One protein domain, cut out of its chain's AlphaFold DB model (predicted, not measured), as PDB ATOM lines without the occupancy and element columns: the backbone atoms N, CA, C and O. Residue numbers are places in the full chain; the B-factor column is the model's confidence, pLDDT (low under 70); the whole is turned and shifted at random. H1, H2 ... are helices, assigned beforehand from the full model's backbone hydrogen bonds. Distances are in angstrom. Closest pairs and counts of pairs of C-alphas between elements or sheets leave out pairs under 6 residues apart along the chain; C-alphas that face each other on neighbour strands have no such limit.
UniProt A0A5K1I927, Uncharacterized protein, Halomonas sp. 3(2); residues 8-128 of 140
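AT A GLANCE: This is residues 8 to 128 of the 140 residues of an uncharacterized protein of Halomonas sp. 3(2) (UniProt A0A5K1I927). One long helix, H3, is the spine of the domain, and shorter helices gather along it in two groups. H1, H2, H8 and H9 lie about the part where it begins, while H4 and H6 cross it farther on, with H5 on H4. The printed part has 121 residues with nine named helices, H1 to H9 in chain order, and no named strand; the class is all helix. It is compact, with a radius of gyration of the C-alphas of 15.3 A, and only just elongated, spanning 43 by 28 by 25 A.

HOW THE PARTS SIT: The hub is H3, residues 31 to 61, with a kink of 47 degrees near residue 55. Its residues 34 to 45 touch H1, residues 8 to 19, at 45 degrees, a steep tilt, opposite ways; the closest C-alphas, of Ala 18 and Ala 37, are 5.1 A apart. H1, H3 and H8, residues 109 to 119, form an up-and-down bundle, each running against the one before. H4, residues 67 to 79, touches H3 about perpendicular, at 87 degrees, closest at the C-alphas of Cys 51 and Leu 71, 5.9 A. H6, residues 91 to 97, touches H3 at 75 degrees, closest at the C-alphas of Leu 47 and Ile 95, 6.5 A. H7, residues 99 to 103, only just touches H3, with 3 pairs of C-alphas within 8 A. H2, residues 23 to 26, touches H1; H5, residues 83 to 86, touches H4; H9, residues 123 to 128, touches H8 only at the corner. Within hydrogen-bond range are 25 of 27 O i to N i+4 pairs in H3 and 4 of 7 in H8.

IN THESE COORDINATES: H3 measures 44.1 A, from C-alpha 31 at (103.698, 122.035, 147.706) to C-alpha 61 at (63.764, 103.800, 143.588).

THE WHOLE: The printed part has no cut, and residues 59 to 67 are under 70 in pLDDT.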
ATOM      1  N   ASP A   8      79.902 124.698 148.292       90.75
ATOM      2  CA  ASP A   8      80.976 125.247 149.117       90.75
ATOM      3  C   ASP A   8      81.171 124.416 150.385       90.75
ATOM      4  O   ASP A   8      82.284 123.962 150.663       90.75
ATOM      5  N   GLU A   9      80.090 124.135 151.122       92.44
ATOM      6  CA  GLU A   9      80.141 123.284 152.315       92.44
ATOM      7  C   GLU A   9      80.741 121.914 151.973       92.44
ATOM      8  O   GLU A   9      81.660 121.431 152.646       92.44
ATOM      9  N   ARG A  10      80.263 121.295 150.888       91.94
ATOM     10  CA  ARG A  10      80.734 119.980 150.448       91.94
ATOM     11  C   ARG A  10      82.217 120.000 150.082       91.94
ATOM     12  O   ARG A  10      82.952 119.090 150.470       91.94
ATOM     13  N   TRP A  11      82.663 121.012 149.343       95.06
ATOM     14  CA  TRP A  11      84.062 121.157 148.956       95.06
ATOM     15  C   TRP A  11      84.971 121.336 150.171       95.06
ATOM     16  O   TRP A  11      85.963 120.617 150.316       95.06
ATOM     17  N   TYR A  12      84.608 122.234 151.087       94.00
ATOM     18  CA  TYR A  12      85.417 122.517 152.264       94.00
ATOM     19  C   TYR A  12      85.516 121.326 153.213       94.00
ATOM     20  O   TYR A  12      86.615 121.018 153.664       94.00
ATOM     21  N   GLN A  13      84.431 120.578 153.427       94.00
ATOM     22  CA  GLN A  13      84.487 119.345 154.220       94.00
ATOM     23  C   GLN A  13      85.437 118.296 153.619       94.00
ATOM     24  O   GLN A  13      86.083 117.537 154.349       94.00
ATOM     25  N   LEU A  14      85.516 118.209 152.287       94.56
ATOM     26  CA  LEU A  14      86.437 117.296 151.606       94.56
ATOM     27  C   LEU A  14      87.886 117.771 151.702       94.56
ATOM     28  O   LEU A  14      88.771 116.939 151.916       94.56
ATOM     29  N   LEU A  15      88.124 119.079 151.586       93.81
ATOM     30  CA  LEU A  15      89.442 119.678 151.788       93.81
ATOM     31  C   LEU A  15      89.936 119.502 153.223       93.81
ATOM     32  O   LEU A  15      91.064 119.056 153.406       93.81
ATOM     33  N   ASP A  16      89.092 119.772 154.221       93.81
ATOM     34  CA  ASP A  16      89.429 119.591 155.634       93.81
ATOM     35  C   ASP A  16      89.864 118.139 155.879       93.81
ATOM     36  O   ASP A  16      90.946 117.883 156.404       93.81
ATOM     37  N   LYS A  17      89.086 117.164 155.388       92.75
ATOM     38  CA  LYS A  17      89.444 115.738 155.480       92.75
ATOM     39  C   LYS A  17      90.747 115.402 154.756       92.75
ATOM     40  O   LYS A  17      91.532 114.614 155.276       92.75
ATOM     41  N   ALA A  18      90.976 115.952 153.564       91.31
ATOM     42  CA  ALA A  18      92.187 115.680 152.793       91.31
ATOM     43  C   ALA A  18      93.445 116.305 153.419       91.31
ATOM     44  O   ALA A  18      94.529 115.739 153.286       91.31
ATOM     45  N   ALA A  19      93.292 117.426 154.124       90.75
ATOM     46  CA  ALA A  19      94.358 118.097 154.857       90.75
ATOM     47  C   ALA A  19      94.648 117.463 156.234       90.75
ATOM     48  O   ALA A  19      95.667 117.766 156.844       90.75
ATOM     49  N   GLY A  20      93.800 116.541 156.707       89.62
ATOM     50  CA  GLY A  20      93.960 115.871 158.006       89.62
ATOM     51  C   GLY A  20      93.106 116.454 159.137       89.62
ATOM     52  O   GLY A  20      93.283 116.072 160.289       89.62
ATOM     53  N   GLY A  21      92.154 117.329 158.816       88.88
ATOM     54  CA  GLY A  21      91.170 117.891 159.742       88.88
ATOM     55  C   GLY A  21      90.926 119.381 159.526       88.88
ATOM     56  O   GLY A  21      89.825 119.847 159.801       88.88
ATOM     57  N   ASN A  22      91.916 120.111 159.003       90.06
ATOM     58  CA  ASN A  22      91.843 121.553 158.797       90.06
ATOM     59  C   ASN A  22      92.482 121.954 157.462       90.06
ATOM     60  O   ASN A  22      93.679 121.768 157.256       90.06
ATOM     61  N   ARG A  23      91.702 122.540 156.547       89.00
ATOM     62  CA  ARG A  23      92.214 122.984 155.242       89.00
ATOM     63  C   ARG A  23      93.281 124.077 155.314       89.00
ATOM     64  O   ARG A  23      94.039 124.198 154.359       89.00
ATOM     65  N   SER A  24      93.355 124.861 156.395       90.06
ATOM     66  CA  SER A  24      94.413 125.870 156.558       90.06
ATOM     67  C   SER A  24      95.807 125.245 156.604       90.06
ATOM     68  O   SER A  24      96.766 125.864 156.159       90.06
ATOM     69  N   ASP A  25      95.908 123.984 157.028       90.56
ATOM     70  CA  ASP A  25      97.177 123.260 157.094       90.56
ATOM     71  C   ASP A  25      97.777 123.024 155.694       90.56
ATOM     72  O   ASP A  25      98.957 122.702 155.574       90.56
ATOM     73  N   LEU A  26      96.994 123.179 154.613       89.19
ATOM     74  CA  LEU A  26      97.481 123.055 153.234       89.19
ATOM     75  C   LEU A  26      98.580 124.071 152.903       89.19
ATOM     76  O   LEU A  26      99.442 123.757 152.082       89.19
ATOM     77  N   ASP A  27      98.550 125.254 153.521       87.38
ATOM     78  CA  ASP A  27      99.535 126.313 153.277       87.38
ATOM     79  C   ASP A  27     100.882 126.013 153.958       87.38
ATOM     80  O   ASP A  27     101.933 126.409 153.454       87.38
ATOM     81  N   ASP A  28     100.861 125.231 155.041       90.12
ATOM     82  CA  ASP A  28     102.052 124.804 155.787       90.12
ATOM     83  C   ASP A  28     102.666 123.499 155.239       90.12
ATOM     84  O   ASP A  28     103.749 123.067 155.650       90.12
ATOM     85  N   MET A  29     101.986 122.829 154.303       90.94
ATOM     86  CA  MET A  29     102.466 121.591 153.692       90.94
ATOM     87  C   MET A  29     103.476 121.846 152.563       90.94
ATOM     88  O   MET A  29     103.366 122.821 151.819       90.94
ATOM     89  N   PRO A  30     104.408 120.902 152.314       93.25
ATOM     90  CA  PRO A  30     105.178 120.900 151.076       93.25
ATOM     91  C   PRO A  30     104.246 120.949 149.859       93.25
ATOM     92  O   PRO A  30     103.265 120.202 149.812       93.25
ATOM     93  N   ALA A  31     104.575 121.766 148.853       89.75
ATOM     94  CA  ALA A  31     103.698 122.035 147.706       89.75
ATOM     95  C   ALA A  31     103.131 120.761 147.048       89.75
ATOM     96  O   ALA A  31     101.933 120.664 146.800       89.75
ATOM     97  N   GLN A  32     103.968 119.738 146.854       91.50
ATOM     98  CA  GLN A  32     103.551 118.455 146.279       91.50
ATOM     99  C   GLN A  32     102.533 117.700 147.152       91.50
ATOM    100  O   GLN A  32     101.614 117.053 146.641       91.50
ATOM    101  N   LYS A  33     102.672 117.783 148.479       92.50
ATOM    102  CA  LYS A  33     101.735 117.175 149.430       92.50
ATOM    103  C   LYS A  33     100.404 117.930 149.431       92.50
ATOM    104  O   LYS A  33      99.360 117.283 149.385       92.50
ATOM    105  N   ALA A  34     100.444 119.264 149.397       92.44
ATOM    106  CA  ALA A  34      99.249 120.096 149.274       92.44
ATOM    107  C   ALA A  34      98.497 119.808 147.962       92.44
ATOM    108  O   ALA A  34      97.295 119.563 147.984       92.44
ATOM    109  N   GLU A  35      99.199 119.735 146.826       93.56
ATOM    110  CA  GLU A  35      98.601 119.361 145.535       93.56
ATOM    111  C   GLU A  35      97.942 117.982 145.577       93.56
ATOM    112  O   GLU A  35      96.817 117.815 145.104       93.56
ATOM    113  N   THR A  36      98.606 117.002 146.191       93.94
ATOM    114  CA  THR A  36      98.064 115.645 146.339       93.94
ATOM    115  C   THR A  36      96.795 115.638 147.194       93.94
ATOM    116  O   THR A  36      95.818 114.969 146.845       93.94
ATOM    117  N   ALA A  37      96.773 116.398 148.292       94.31
ATOM    118  CA  ALA A  37      95.601 116.532 149.149       94.31
ATOM    119  C   ALA A  37      94.435 117.204 148.407       94.31
ATOM    120  O   ALA A  37      93.325 116.668 148.397       94.31
ATOM    121  N   ILE A  38      94.687 118.313 147.708       95.56
ATOM    122  CA  ILE A  38      93.658 119.023 146.939       95.56
ATOM    123  C   ILE A  38      93.114 118.134 145.814       95.56
ATOM    124  O   ILE A  38      91.902 118.035 145.646       95.56
ATOM    125  N   MET A  39      93.975 117.415 145.089       95.25
ATOM    126  CA  MET A  39      93.542 116.475 144.049       95.25
ATOM    127  C   MET A  39      92.711 115.318 144.627       95.25
ATOM    128  O   MET A  39      91.729 114.884 144.025       95.25
ATOM    129  N   SER A  40      93.070 114.819 145.812       94.56
ATOM    130  CA  SER A  40      92.291 113.800 146.525       94.56
ATOM    131  C   SER A  40      90.899 114.313 146.910       94.56
ATOM    132  O   SER A  40      89.903 113.619 146.684       94.56
ATOM    133  N   ALA A  41      90.810 115.543 147.427       95.94
ATOM    134  CA  ALA A  41      89.536 116.203 147.700       95.94
ATOM    135  C   ALA A  41      88.721 116.378 146.412       95.94
ATOM    136  O   ALA A  41      87.538 116.046 146.391       95.94
ATOM    137  N   PHE A  42      89.362 116.803 145.321       96.38
ATOM    138  CA  PHE A  42      88.707 117.028 144.034       96.38
ATOM    139  C   PHE A  42      88.115 115.745 143.445       96.38
ATOM    140  O   PHE A  42      86.948 115.720 143.073       96.38
ATOM    141  N   ARG A  43      88.839 114.620 143.469       95.69
ATOM    142  CA  ARG A  43      88.291 113.325 143.016       95.69
ATOM    143  C   ARG A  43      87.079 112.875 143.832       95.69
ATOM    144  O   ARG A  43      86.136 112.307 143.287       95.69
ATOM    145  N   ARG A  44      87.085 113.128 145.143       95.44
ATOM    146  CA  ARG A  44      85.933 112.840 146.015       95.44
ATOM    147  C   ARG A  44      84.769 113.791 145.754       95.44
ATOM    148  O   ARG A  44      83.622 113.379 145.881       95.44
ATOM    149  N   TYR A  45      85.069 115.025 145.370       95.25
ATOM    150  CA  TYR A  45      84.076 116.003 144.961       95.25
ATOM    151  C   TYR A  45      83.384 115.551 143.669       95.25
ATOM    152  O   TYR A  45      82.159 115.452 143.654       95.25
ATOM    153  N   LEU A  46      84.146 115.128 142.652       95.06
ATOM    154  CA  LEU A  46      83.610 114.506 141.431       95.06
ATOM    155  C   LEU A  46      82.735 113.285 141.745       95.06
ATOM    156  O   LEU A  46      81.630 113.172 141.224       95.06
ATOM    157  N   LEU A  47      83.186 112.393 142.637       94.50
ATOM    158  CA  LEU A  47      82.396 111.227 143.045       94.50
ATOM    159  C   LEU A  47      81.052 111.625 143.680       94.50
ATOM    160  O   LEU A  47      80.040 110.983 143.408       94.50
ATOM    161  N   ALA A  48      81.029 112.669 144.514       92.00
ATOM    162  CA  ALA A  48      79.800 113.154 145.138       92.00
ATOM    163  C   ALA A  48      78.821 113.732 144.103       92.00
ATOM    164  O   ALA A  48      77.632 113.424 144.148       92.00
ATOM    165  N   HIS A  49      79.320 114.496 143.128       91.75
ATOM    166  CA  HIS A  49      78.515 114.987 142.003       91.75
ATOM    167  C   HIS A  49      77.964 113.854 141.144       91.75
ATOM    168  O   HIS A  49      76.776 113.825 140.826       91.75
ATOM    169  N   TYR A  50      78.802 112.868 140.829       91.69
ATOM    170  CA  TYR A  50      78.368 111.693 140.087       91.69
ATOM    171  C   TYR A  50      77.306 110.892 140.847       91.69
ATOM    172  O   TYR A  50      76.360 110.385 140.250       91.69
ATOM    173  N   CYS A  51      77.422 110.811 142.173       89.62
ATOM    174  CA  CYS A  51      76.401 110.199 143.015       89.62
ATOM    175  C   CYS A  51      75.055 110.918 142.881       89.62
ATOM    176  O   CYS A  51      74.033 110.258 142.707       89.62
ATOM    177  N   ASP A  52      75.046 112.252 142.922       86.94
ATOM    178  CA  ASP A  52      73.824 113.042 142.752       86.94
ATOM    179  C   ASP A  52      73.208 112.828 141.359       86.94
ATOM    180  O   ASP A  52      71.999 112.622 141.246       86.94
ATOM    181  N   GLN A  53      74.032 112.771 140.307       87.00
ATOM    182  CA  GLN A  53      73.571 112.442 138.956       87.00
ATOM    183  C   GLN A  53      72.935 111.044 138.897       87.00
ATOM    184  O   GLN A  53      71.816 110.896 138.410       87.00
ATOM    185  N   VAL A  54      73.605 110.022 139.437       87.06
ATOM    186  CA  VAL A  54      73.089 108.644 139.453       87.06
ATOM    187  C   VAL A  54      71.791 108.548 140.263       87.06
ATOM    188  O   VAL A  54      70.866 107.846 139.857       87.06
ATOM    189  N   LYS A  55      71.674 109.278 141.379       83.69
ATOM    190  CA  LYS A  55      70.429 109.349 142.160       83.69
ATOM    191  C   LYS A  55      69.288 109.961 141.352       83.69
ATOM    192  O   LYS A  55      68.174 109.446 141.403       83.69
ATOM    193  N   ASN A  56      69.565 111.018 140.591       81.38
ATOM    194  CA  ASN A  56      68.572 111.642 139.718       81.38
ATOM    195  C   ASN A  56      68.137 110.701 138.582       81.38
ATOM    196  O   ASN A  56      66.948 110.630 138.285       81.38
ATOM    197  N   GLU A  57      69.067 109.943 137.991       83.69
ATOM    198  CA  GLU A  57      68.774 108.960 136.934       83.69
ATOM    199  C   GLU A  57      67.946 107.768 137.439       83.69
ATOM    200  O   GLU A  57      67.021 107.320 136.765       83.69
ATOM    201  N   LEU A  58      68.265 107.246 138.628       76.50
ATOM    202  CA  LEU A  58      67.569 106.096 139.218       76.50
ATOM    203  C   LEU A  58      66.224 106.473 139.868       76.50
ATOM    204  O   LEU A  58      65.405 105.596 140.158       76.50
ATOM    205  N   GLY A  59      65.969 107.768 140.072       68.81
ATOM    206  CA  GLY A  59      64.695 108.292 140.553       68.81
ATOM    207  C   GLY A  59      64.316 107.821 141.972       68.81
ATOM    208  O   GLY A  59      65.185 107.481 142.779       68.81
ATOM    209  N   PRO A  60      63.009 107.776 142.314       59.06
ATOM    210  CA  PRO A  60      62.524 107.458 143.666       59.06
ATOM    211  C   PRO A  60      62.790 106.008 144.114       59.06
ATOM    212  O   PRO A  60      62.449 105.646 145.240       59.06
ATOM    213  N   ALA A  61      63.384 105.171 143.256       60.31
ATOM    214  CA  ALA A  61      63.764 103.800 143.588       60.31
ATOM    215  C   ALA A  61      64.860 103.740 144.668       60.31
ATOM    216  O   ALA A  61      64.950 102.757 145.408       60.31
ATOM    217  N   LEU A  62      65.669 104.795 144.796       62.66
ATOM    218  CA  LEU A  62      66.647 104.922 145.868       62.66
ATOM    219  C   LEU A  62      66.056 105.695 147.042       62.66
ATOM    220  O   LEU A  62      65.602 106.832 146.909       62.66
ATOM    221  N   ARG A  63      66.107 105.090 148.235       61.03
ATOM    222  CA  ARG A  63      65.816 105.828 149.467       61.03
ATOM    223  C   ARG A  63      66.848 106.961 149.620       61.03
ATOM    224  O   ARG A  63      68.029 106.708 149.372       61.03
ATOM    225  N   PRO A  64      66.444 108.161 150.079       56.81
ATOM    226  CA  PRO A  64      67.317 109.339 150.174       56.81
ATOM    227  C   PRO A  64      68.620 109.128 150.958       56.81
ATOM    228  O   PRO A  64      69.579 109.862 150.755       56.81
ATOM    229  N   GLU A  65      68.646 108.132 151.842       59.44
ATOM    230  CA  GLU A  65      69.691 107.889 152.841       59.44
ATOM    231  C   GLU A  65      70.829 106.972 152.349       59.44
ATOM    232  O   GLU A  65      71.684 106.565 153.132       59.44
ATOM    233  N   LYS A  66      70.836 106.592 151.063       66.69
ATOM    234  CA  LYS A  66      71.704 105.526 150.536       66.69
ATOM    235  C   LYS A  66      72.577 105.964 149.353       66.69
ATOM    236  O   LYS A  66      72.649 105.274 148.340       66.69
ATOM    237  N   ASP A  67      73.291 107.078 149.501       67.94
ATOM    238  CA  ASP A  67      74.234 107.603 148.493       67.94
ATOM    239  C   ASP A  67      75.269 106.559 148.054       67.94
ATOM    240  O   ASP A  67      75.516 106.351 146.866       67.94
ATOM    241  N   ALA A  68      75.821 105.818 149.019       72.25
ATOM    242  CA  ALA A  68      76.746 104.731 148.726       72.25
ATOM    243  C   ALA A  68      76.097 103.641 147.859       72.25
ATOM    244  O   ALA A  68      76.759 103.098 146.980       72.25
ATOM    245  N   ASP A  69      74.810 103.340 148.043       80.69
ATOM    246  CA  ASP A  69      74.148 102.282 147.275       80.69
ATOM    247  C   ASP A  69      73.911 102.704 145.822       80.69
ATOM    248  O   ASP A  69      74.003 101.858 144.937       80.69
ATOM    249  N   ALA A  70      73.715 103.997 145.548       84.38
ATOM    250  CA  ALA A  70      73.598 104.515 144.184       84.38
ATOM    251  C   ALA A  70      74.876 104.252 143.369       84.38
ATOM    252  O   ALA A  70      74.843 103.643 142.295       84.38
ATOM    253  N   LEU A  71      76.027 104.646 143.922       88.44
ATOM    254  CA  LEU A  71      77.335 104.423 143.303       88.44
ATOM    255  C   LEU A  71      77.644 102.931 143.161       88.44
ATOM    256  O   LEU A  71      78.130 102.488 142.123       88.44
ATOM    257  N   ARG A  72      77.320 102.136 144.185       88.88
ATOM    258  CA  ARG A  72      77.504 100.680 144.169       88.88
ATOM    259  C   ARG A  72      76.651 100.010 143.091       88.88
ATOM    260  O   ARG A  72      77.169  99.188 142.343       88.88
ATOM    261  N   MET A  73      75.382 100.391 142.948       86.00
ATOM    262  CA  MET A  73      74.519  99.890 141.873       86.00
ATOM    263  C   MET A  73      75.100 100.209 140.494       86.00
ATOM    264  O   MET A  73      75.084  99.355 139.609       86.00
ATOM    265  N   ARG A  74      75.677 101.402 140.323       89.19
ATOM    266  CA  ARG A  74      76.354 101.770 139.077       89.19
ATOM    267  C   ARG A  74      77.590 100.912 138.812       89.19
ATOM    268  O   ARG A  74      77.746 100.425 137.698       89.19
ATOM    269  N   VAL A  75      78.427 100.670 139.822       90.62
ATOM    270  CA  VAL A  75      79.588  99.769 139.706       90.62
ATOM    271  C   VAL A  75      79.153  98.349 139.342       90.62
ATOM    272  O   VAL A  75      79.733  97.750 138.440       90.62
ATOM    273  N   MET A  76      78.106  97.822 139.983       91.31
ATOM    274  CA  MET A  76      77.552  96.506 139.648       91.31
ATOM    275  C   MET A  76      77.073  96.440 138.195       91.31
ATOM    276  O   MET A  76      77.335  95.454 137.514       91.31
ATOM    277  N   ALA A  77      76.391  97.482 137.713       88.12
ATOM    278  CA  ALA A  77      75.888  97.531 136.344       88.12
ATOM    279  C   ALA A  77      77.014  97.600 135.299       88.12
ATOM    280  O   ALA A  77      76.893  96.981 134.248       88.12
ATOM    281  N   LEU A  78      78.095  98.329 135.590       91.44
ATOM    282  CA  LEU A  78      79.223  98.516 134.671       91.44
ATOM    283  C   LEU A  78      80.173  97.315 134.637       91.44
ATOM    284  O   LEU A  78      80.628  96.922 133.570       91.44
ATOM    285  N   HIS A  79      80.475  96.741 135.803       92.06
ATOM    286  CA  HIS A  79      81.518  95.717 135.943       92.06
ATOM    287  C   HIS A  79      80.970  94.308 136.158       92.06
ATOM    288  O   HIS A  79      81.741  93.356 136.264       92.06
ATOM    289  N   HIS A  80      79.647  94.157 136.253       89.94
ATOM    290  CA  HIS A  80      78.963  92.892 136.543       89.94
ATOM    291  C   HIS A  80      79.411  92.218 137.852       89.94
ATOM    292  O   HIS A  80      79.319  90.999 138.005       89.94
ATOM    293  N   TRP A  81      79.886  93.009 138.815       90.94
ATOM    294  CA  TRP A  81      80.271  92.518 140.138       90.94
ATOM    295  C   TRP A  81      79.047  92.184 140.988       90.94
ATOM    296  O   TRP A  81      77.964  92.762 140.839       90.94
ATOM    297  N   LYS A  82      79.227  91.265 141.934       89.38
ATOM    298  CA  LYS A  82      78.197  90.922 142.915       89.38
ATOM    299  C   LYS A  82      78.080  92.028 143.957       89.38
ATOM    300  O   LYS A  82      79.061  92.666 144.332       89.38
ATOM    301  N   PHE A  83      76.882  92.185 144.520       86.69
ATOM    302  CA  PHE A  83      76.635  93.167 145.581       86.69
ATOM    303  C   PHE A  83      77.618  93.027 146.756       86.69
ATOM    304  O   PHE A  83      78.161  94.022 147.221       86.69
ATOM    305  N   SER A  84      77.925  91.797 147.177       88.94
ATOM    306  CA  SER A  84      78.848  91.515 148.287       88.94
ATOM    307  C   SER A  84      80.308  91.914 148.025       88.94
ATOM    308  O   SER A  84      81.085  92.067 148.971       88.94
ATOM    309  N   GLU A  85      80.702  92.066 146.762       87.38
ATOM    310  CA  GLU A  85      82.029  92.551 146.361       87.38
ATOM    311  C   GLU A  85      82.057  94.080 146.399       87.38
ATOM    312  O   GLU A  85      83.003  94.691 146.894       87.38
ATOM    313  N   VAL A  86      80.965  94.691 145.944       88.69
ATOM    314  CA  VAL A  86      80.821  96.138 145.803       88.69
ATOM    315  C   VAL A  86      80.507  96.831 147.140       88.69
ATOM    316  O   VAL A  86      80.935  97.961 147.380       88.69
ATOM    317  N   GLU A  87      79.823  96.155 148.063       88.88
ATOM    318  CA  GLU A  87      79.502  96.672 149.400       88.88
ATOM    319  C   GLU A  87      80.760  97.032 150.209       88.88
ATOM    320  O   GLU A  87      80.761  98.000 150.974       88.88
ATOM    321  N   LYS A  88      81.860  96.306 149.977       87.94
ATOM    322  CA  LYS A  88      83.149  96.480 150.664       87.94
ATOM    323  C   LYS A  88      83.982  97.647 150.126       87.94
ATOM    324  O   LYS A  88      85.026  97.960 150.700       87.94
ATOM    325  N   LEU A  89      83.565  98.278 149.027       90.38
ATOM    326  CA  LEU A  89      84.324  99.362 148.414       90.38
ATOM    327  C   LEU A  89      84.197 100.645 149.238       90.38
ATOM    328  O   LEU A  89      83.102 101.129 149.526       90.38
ATOM    329  N   ASN A  90      85.346 101.222 149.579       90.69
ATOM    330  CA  ASN A  90      85.429 102.578 150.111       90.69
ATOM    331  C   ASN A  90      85.435 103.611 148.969       90.69
ATOM    332  O   ASN A  90      85.517 103.257 147.793       90.69
ATOM    333  N   SER A  91      85.398 104.906 149.300       90.12
ATOM    334  CA  SER A  91      85.364 105.980 148.294       90.12
ATOM    335  C   SER A  91      86.533 105.936 147.307       90.12
ATOM    336  O   SER A  91      86.334 106.215 146.132       90.12
ATOM    337  N   SER A  92      87.741 105.568 147.748       92.00
ATOM    338  CA  SER A  92      88.902 105.466 146.854       92.00
ATOM    339  C   SER A  92      88.735 104.332 145.843       92.00
ATOM    340  O   SER A  92      89.040 104.507 144.666       92.00
ATOM    341  N   ALA A  93      88.212 103.188 146.285       93.00
ATOM    342  CA  ALA A  93      87.929 102.062 145.406       93.00
ATOM    343  C   ALA A  93      86.753 102.355 144.458       93.00
ATOM    344  O   ALA A  93      86.805 101.967 143.296       93.00
ATOM    345  N   LEU A  94      85.737 103.098 144.913       93.00
ATOM    346  CA  LEU A  94      84.649 103.576 144.053       93.00
ATOM    347  C   LEU A  94      85.153 104.553 142.983       93.00
ATOM    348  O   LEU A  94      84.765 104.421 141.831       93.00
ATOM    349  N   ILE A  95      86.048 105.485 143.335       94.19
ATOM    350  CA  ILE A  95      86.695 106.381 142.360       94.19
ATOM    351  C   ILE A  95      87.444 105.569 141.303       94.19
ATOM    352  O   ILE A  95      87.306 105.848 140.118       94.19
ATOM    353  N   ALA A  96      88.208 104.555 141.716       93.50
ATOM    354  CA  ALA A  96      88.932 103.699 140.780       93.50
ATOM    355  C   ALA A  96      87.979 102.909 139.867       93.50
ATOM    356  O   ALA A  96      88.185 102.864 138.658       93.50
ATOM    357  N   ALA A  97      86.915 102.329 140.428       93.06
ATOM    358  CA  ALA A  97      85.922 101.572 139.670       93.06
ATOM    359  C   ALA A  97      85.096 102.449 138.712       93.06
ATOM    360  O   ALA A  97      84.607 101.957 137.702       93.06
ATOM    361  N   LEU A  98      84.935 103.738 139.013       93.94
ATOM    362  CA  LEU A  98      84.160 104.690 138.212       93.94
ATOM    363  C   LEU A  98      85.050 105.674 137.444       93.94
ATOM    364  O   LEU A  98      84.581 106.731 137.036       93.94
ATOM    365  N   ASN A  99      86.338 105.364 137.263       93.25
ATOM    366  CA  ASN A  99      87.309 106.320 136.734       93.25
ATOM    367  C   ASN A  99      86.913 106.879 135.356       93.25
ATOM    368  O   ASN A  99      87.025 108.079 135.137       93.25
ATOM    369  N   GLU A 100      86.408 106.039 134.450       92.25
ATOM    370  CA  GLU A 100      85.960 106.475 133.117       92.25
ATOM    371  C   GLU A 100      84.731 107.390 133.191       92.25
ATOM    372  O   GLU A 100      84.635 108.389 132.485       92.25
ATOM    373  N   GLN A 101      83.796 107.081 134.085       94.12
ATOM    374  CA  GLN A 101      82.567 107.846 134.274       94.12
ATOM    375  C   GLN A 101      82.871 109.201 134.909       94.12
ATOM    376  O   GLN A 101      82.308 110.209 134.493       94.12
ATOM    377  N   LEU A 102      83.791 109.233 135.878       93.50
ATOM    378  CA  LEU A 102      84.277 110.472 136.472       93.50
ATOM    379  C   LEU A 102      85.066 111.299 135.458       93.50
ATOM    380  O   LEU A 102      84.895 112.509 135.435       93.50
ATOM    381  N   ALA A 103      85.870 110.675 134.592       90.75
ATOM    382  CA  ALA A 103      86.611 111.376 133.545       90.75
ATOM    383  C   ALA A 103      85.693 112.073 132.528       90.75
ATOM    384  O   ALA A 103      86.072 113.105 131.991       90.75
ATOM    385  N   HIS A 104      84.494 111.552 132.271       90.94
ATOM    386  CA  HIS A 104      83.516 112.193 131.381       90.94
ATOM    387  C   HIS A 104      82.488 113.060 132.120       90.94
ATOM    388  O   HIS A 104      81.567 113.582 131.495       90.94
ATOM    389  N   LEU A 105      82.612 113.202 133.442       92.81
ATOM    390  CA  LEU A 105      81.704 114.026 134.224       92.81
ATOM    391  C   LEU A 105      81.973 115.504 133.953       92.81
ATOM    392  O   LEU A 105      83.082 115.992 134.169       92.81
ATOM    393  N   THR A 106      80.924 116.223 133.581       93.25
ATOM    394  CA  THR A 106      80.936 117.681 133.502       93.25
ATOM    395  C   THR A 106      80.355 118.265 134.782       93.25
ATOM    396  O   THR A 106      79.272 117.863 135.214       93.25
ATOM    397  N   LEU A 107      81.058 119.216 135.392       91.38
ATOM    398  CA  LEU A 107      80.573 119.914 136.578       91.38
ATOM    399  C   LEU A 107      79.720 121.133 136.194       91.38
ATOM    400  O   LEU A 107      80.039 121.827 135.225       91.38
ATOM    401  N   PRO A 108      78.662 121.441 136.967       91.00
ATOM    402  CA  PRO A 108      77.905 122.668 136.770       91.00
ATOM    403  C   PRO A 108      78.769 123.906 137.095       91.00
ATOM    404  O   PRO A 108      79.683 123.807 137.926       91.00
ATOM    405  N   PRO A 109      78.498 125.074 136.478       90.94
ATOM    406  CA  PRO A 109      79.308 126.284 136.653       90.94
ATOM    407  C   PRO A 109      79.511 126.695 138.115       90.94
ATOM    408  O   PRO A 109      80.610 127.089 138.496       90.94
ATOM    409  N   GLU A 110      78.487 126.539 138.954       90.69
ATOM    410  CA  GLU A 110      78.546 126.875 140.379       90.69
ATOM    411  C   GLU A 110      79.555 125.986 141.119       90.69
ATOM    412  O   GLU A 110      80.329 126.463 141.945       90.69
ATOM    413  N   ALA A 111      79.611 124.696 140.776       91.06
ATOM    414  CA  ALA A 111      80.553 123.760 141.379       91.06
ATOM    415  C   ALA A 111      81.997 123.992 140.921       91.06
ATOM    416  O   ALA A 111      82.920 123.732 141.696       91.06
ATOM    417  N   ILE A 112      82.191 124.468 139.685       93.94
ATOM    418  CA  ILE A 112      83.496 124.920 139.187       93.94
ATOM    419  C   ILE A 112      83.946 126.142 139.990       93.94
ATOM    420  O   ILE A 112      85.049 126.132 140.532       93.94
ATOM    421  N   GLN A 113      83.080 127.149 140.130       92.75
ATOM    422  CA  GLN A 113      83.396 128.402 140.819       92.75
ATOM    423  C   GLN A 113      83.847 128.177 142.273       92.75
ATOM    424  O   GLN A 113      84.798 128.816 142.730       92.75
ATOM    425  N   THR A 114      83.231 127.222 142.978       92.62
ATOM    426  CA  THR A 114      83.619 126.822 144.343       92.62
ATOM    427  C   THR A 114      85.092 126.402 144.454       92.62
ATOM    428  O   THR A 114      85.767 126.722 145.439       92.62
ATOM    429  N   VAL A 115      85.619 125.673 143.465       92.81
ATOM    430  CA  VAL A 115      86.965 125.068 143.538       92.81
ATOM    431  C   VAL A 115      88.024 125.849 142.752       92.81
ATOM    432  O   VAL A 115      89.219 125.744 143.052       92.81
ATOM    433  N   GLU A 116      87.589 126.662 141.789       92.75
ATOM    434  CA  GLU A 116      88.407 127.414 140.831       92.75
ATOM    435  C   GLU A 116      89.499 128.238 141.511       92.75
ATOM    436  O   GLU A 116      90.678 128.075 141.204       92.75
ATOM    437  N   ASN A 117      89.142 129.030 142.526       89.00
ATOM    438  CA  ASN A 117      90.087 129.898 143.235       89.00
ATOM    439  C   ASN A 117      91.318 129.161 143.784       89.00
ATOM    440  O   ASN A 117      92.411 129.732 143.840       89.00
ATOM    441  N   LEU A 118      91.143 127.911 144.227       89.94
ATOM    442  CA  LEU A 118      92.224 127.108 144.793       89.94
ATOM    443  C   LEU A 118      92.975 126.316 143.717       89.94
ATOM    444  O   LEU A 118      94.197 126.159 143.814       89.94
ATOM    445  N   MET A 119      92.259 125.805 142.716       93.25
ATOM    446  CA  MET A 119      92.823 124.941 141.679       93.25
ATOM    447  C   MET A 119      93.552 125.732 140.587       93.25
ATOM    448  O   MET A 119      94.645 125.329 140.196       93.25
ATOM    449  N   ASP A 120      93.045 126.894 140.171       90.75
ATOM    450  CA  ASP A 120      93.625 127.689 139.075       90.75
ATOM    451  C   ASP A 120      95.023 128.230 139.386       90.75
ATOM    452  O   ASP A 120      95.831 128.466 138.488       90.75
ATOM    453  N   ARG A 121      95.353 128.363 140.673       87.44
ATOM    454  CA  ARG A 121      96.681 128.789 141.135       87.44
ATOM    455  C   ARG A 121      97.767 127.731 140.910       87.44
ATOM    456  O   ARG A 121      98.938 128.021 141.145       87.44
ATOM    457  N   ARG A 122      97.406 126.505 140.513       88.88
ATOM    458  CA  ARG A 122      98.323 125.362 140.391       88.88
ATOM    459  C   ARG A 122      98.128 124.676 139.031       88.88
ATOM    460  O   ARG A 122      97.059 124.113 138.808       88.88
ATOM    461  N   PRO A 123      99.132 124.655 138.131       88.19
ATOM    462  CA  PRO A 123      98.945 124.209 136.743       88.19
ATOM    463  C   PRO A 123      98.311 122.818 136.583       88.19
ATOM    464  O   PRO A 123      97.399 122.647 135.779       88.19
ATOM    465  N   ASN A 124      98.742 121.839 137.386       88.00
ATOM    466  CA  ASN A 124      98.216 120.469 137.334       88.00
ATOM    467  C   ASN A 124      96.748 120.386 137.775       88.00
ATOM    468  O   ASN A 124      95.965 119.616 137.222       88.00
ATOM    469  N   LEU A 125      96.374 121.174 138.785       91.94
ATOM    470  CA  LEU A 125      95.008 121.214 139.300       91.94
ATOM    471  C   LEU A 125      94.094 121.975 138.344       91.94
ATOM    472  O   LEU A 125      92.986 121.521 138.082       91.94
ATOM    473  N   LYS A 126      94.588 123.075 137.774       93.44
ATOM    474  CA  LYS A 126      93.899 123.822 136.727       93.44
ATOM    475  C   LYS A 126      93.559 122.929 135.536       93.44
ATOM    476  O   LYS A 126      92.409 122.889 135.127       93.44
ATOM    477  N   ALA A 127      94.524 122.162 135.024       91.38
ATOM    478  CA  ALA A 127      94.279 121.251 133.904       91.38
ATOM    479  C   ALA A 127      93.208 120.196 134.234       91.38
ATOM    480  O   ALA A 127      92.354 119.899 133.402       91.38
ATOM    481  N   ALA A 128      93.223 119.662 135.461       91.50
ATOM    482  CA  ALA A 128      92.190 118.740 135.921       91.50
ATOM    483  C   ALA A 128      90.814 119.417 136.022       91.50
ATOM    484  O   ALA A 128      89.824 118.825 135.610       91.50
TER     485      ALA A 128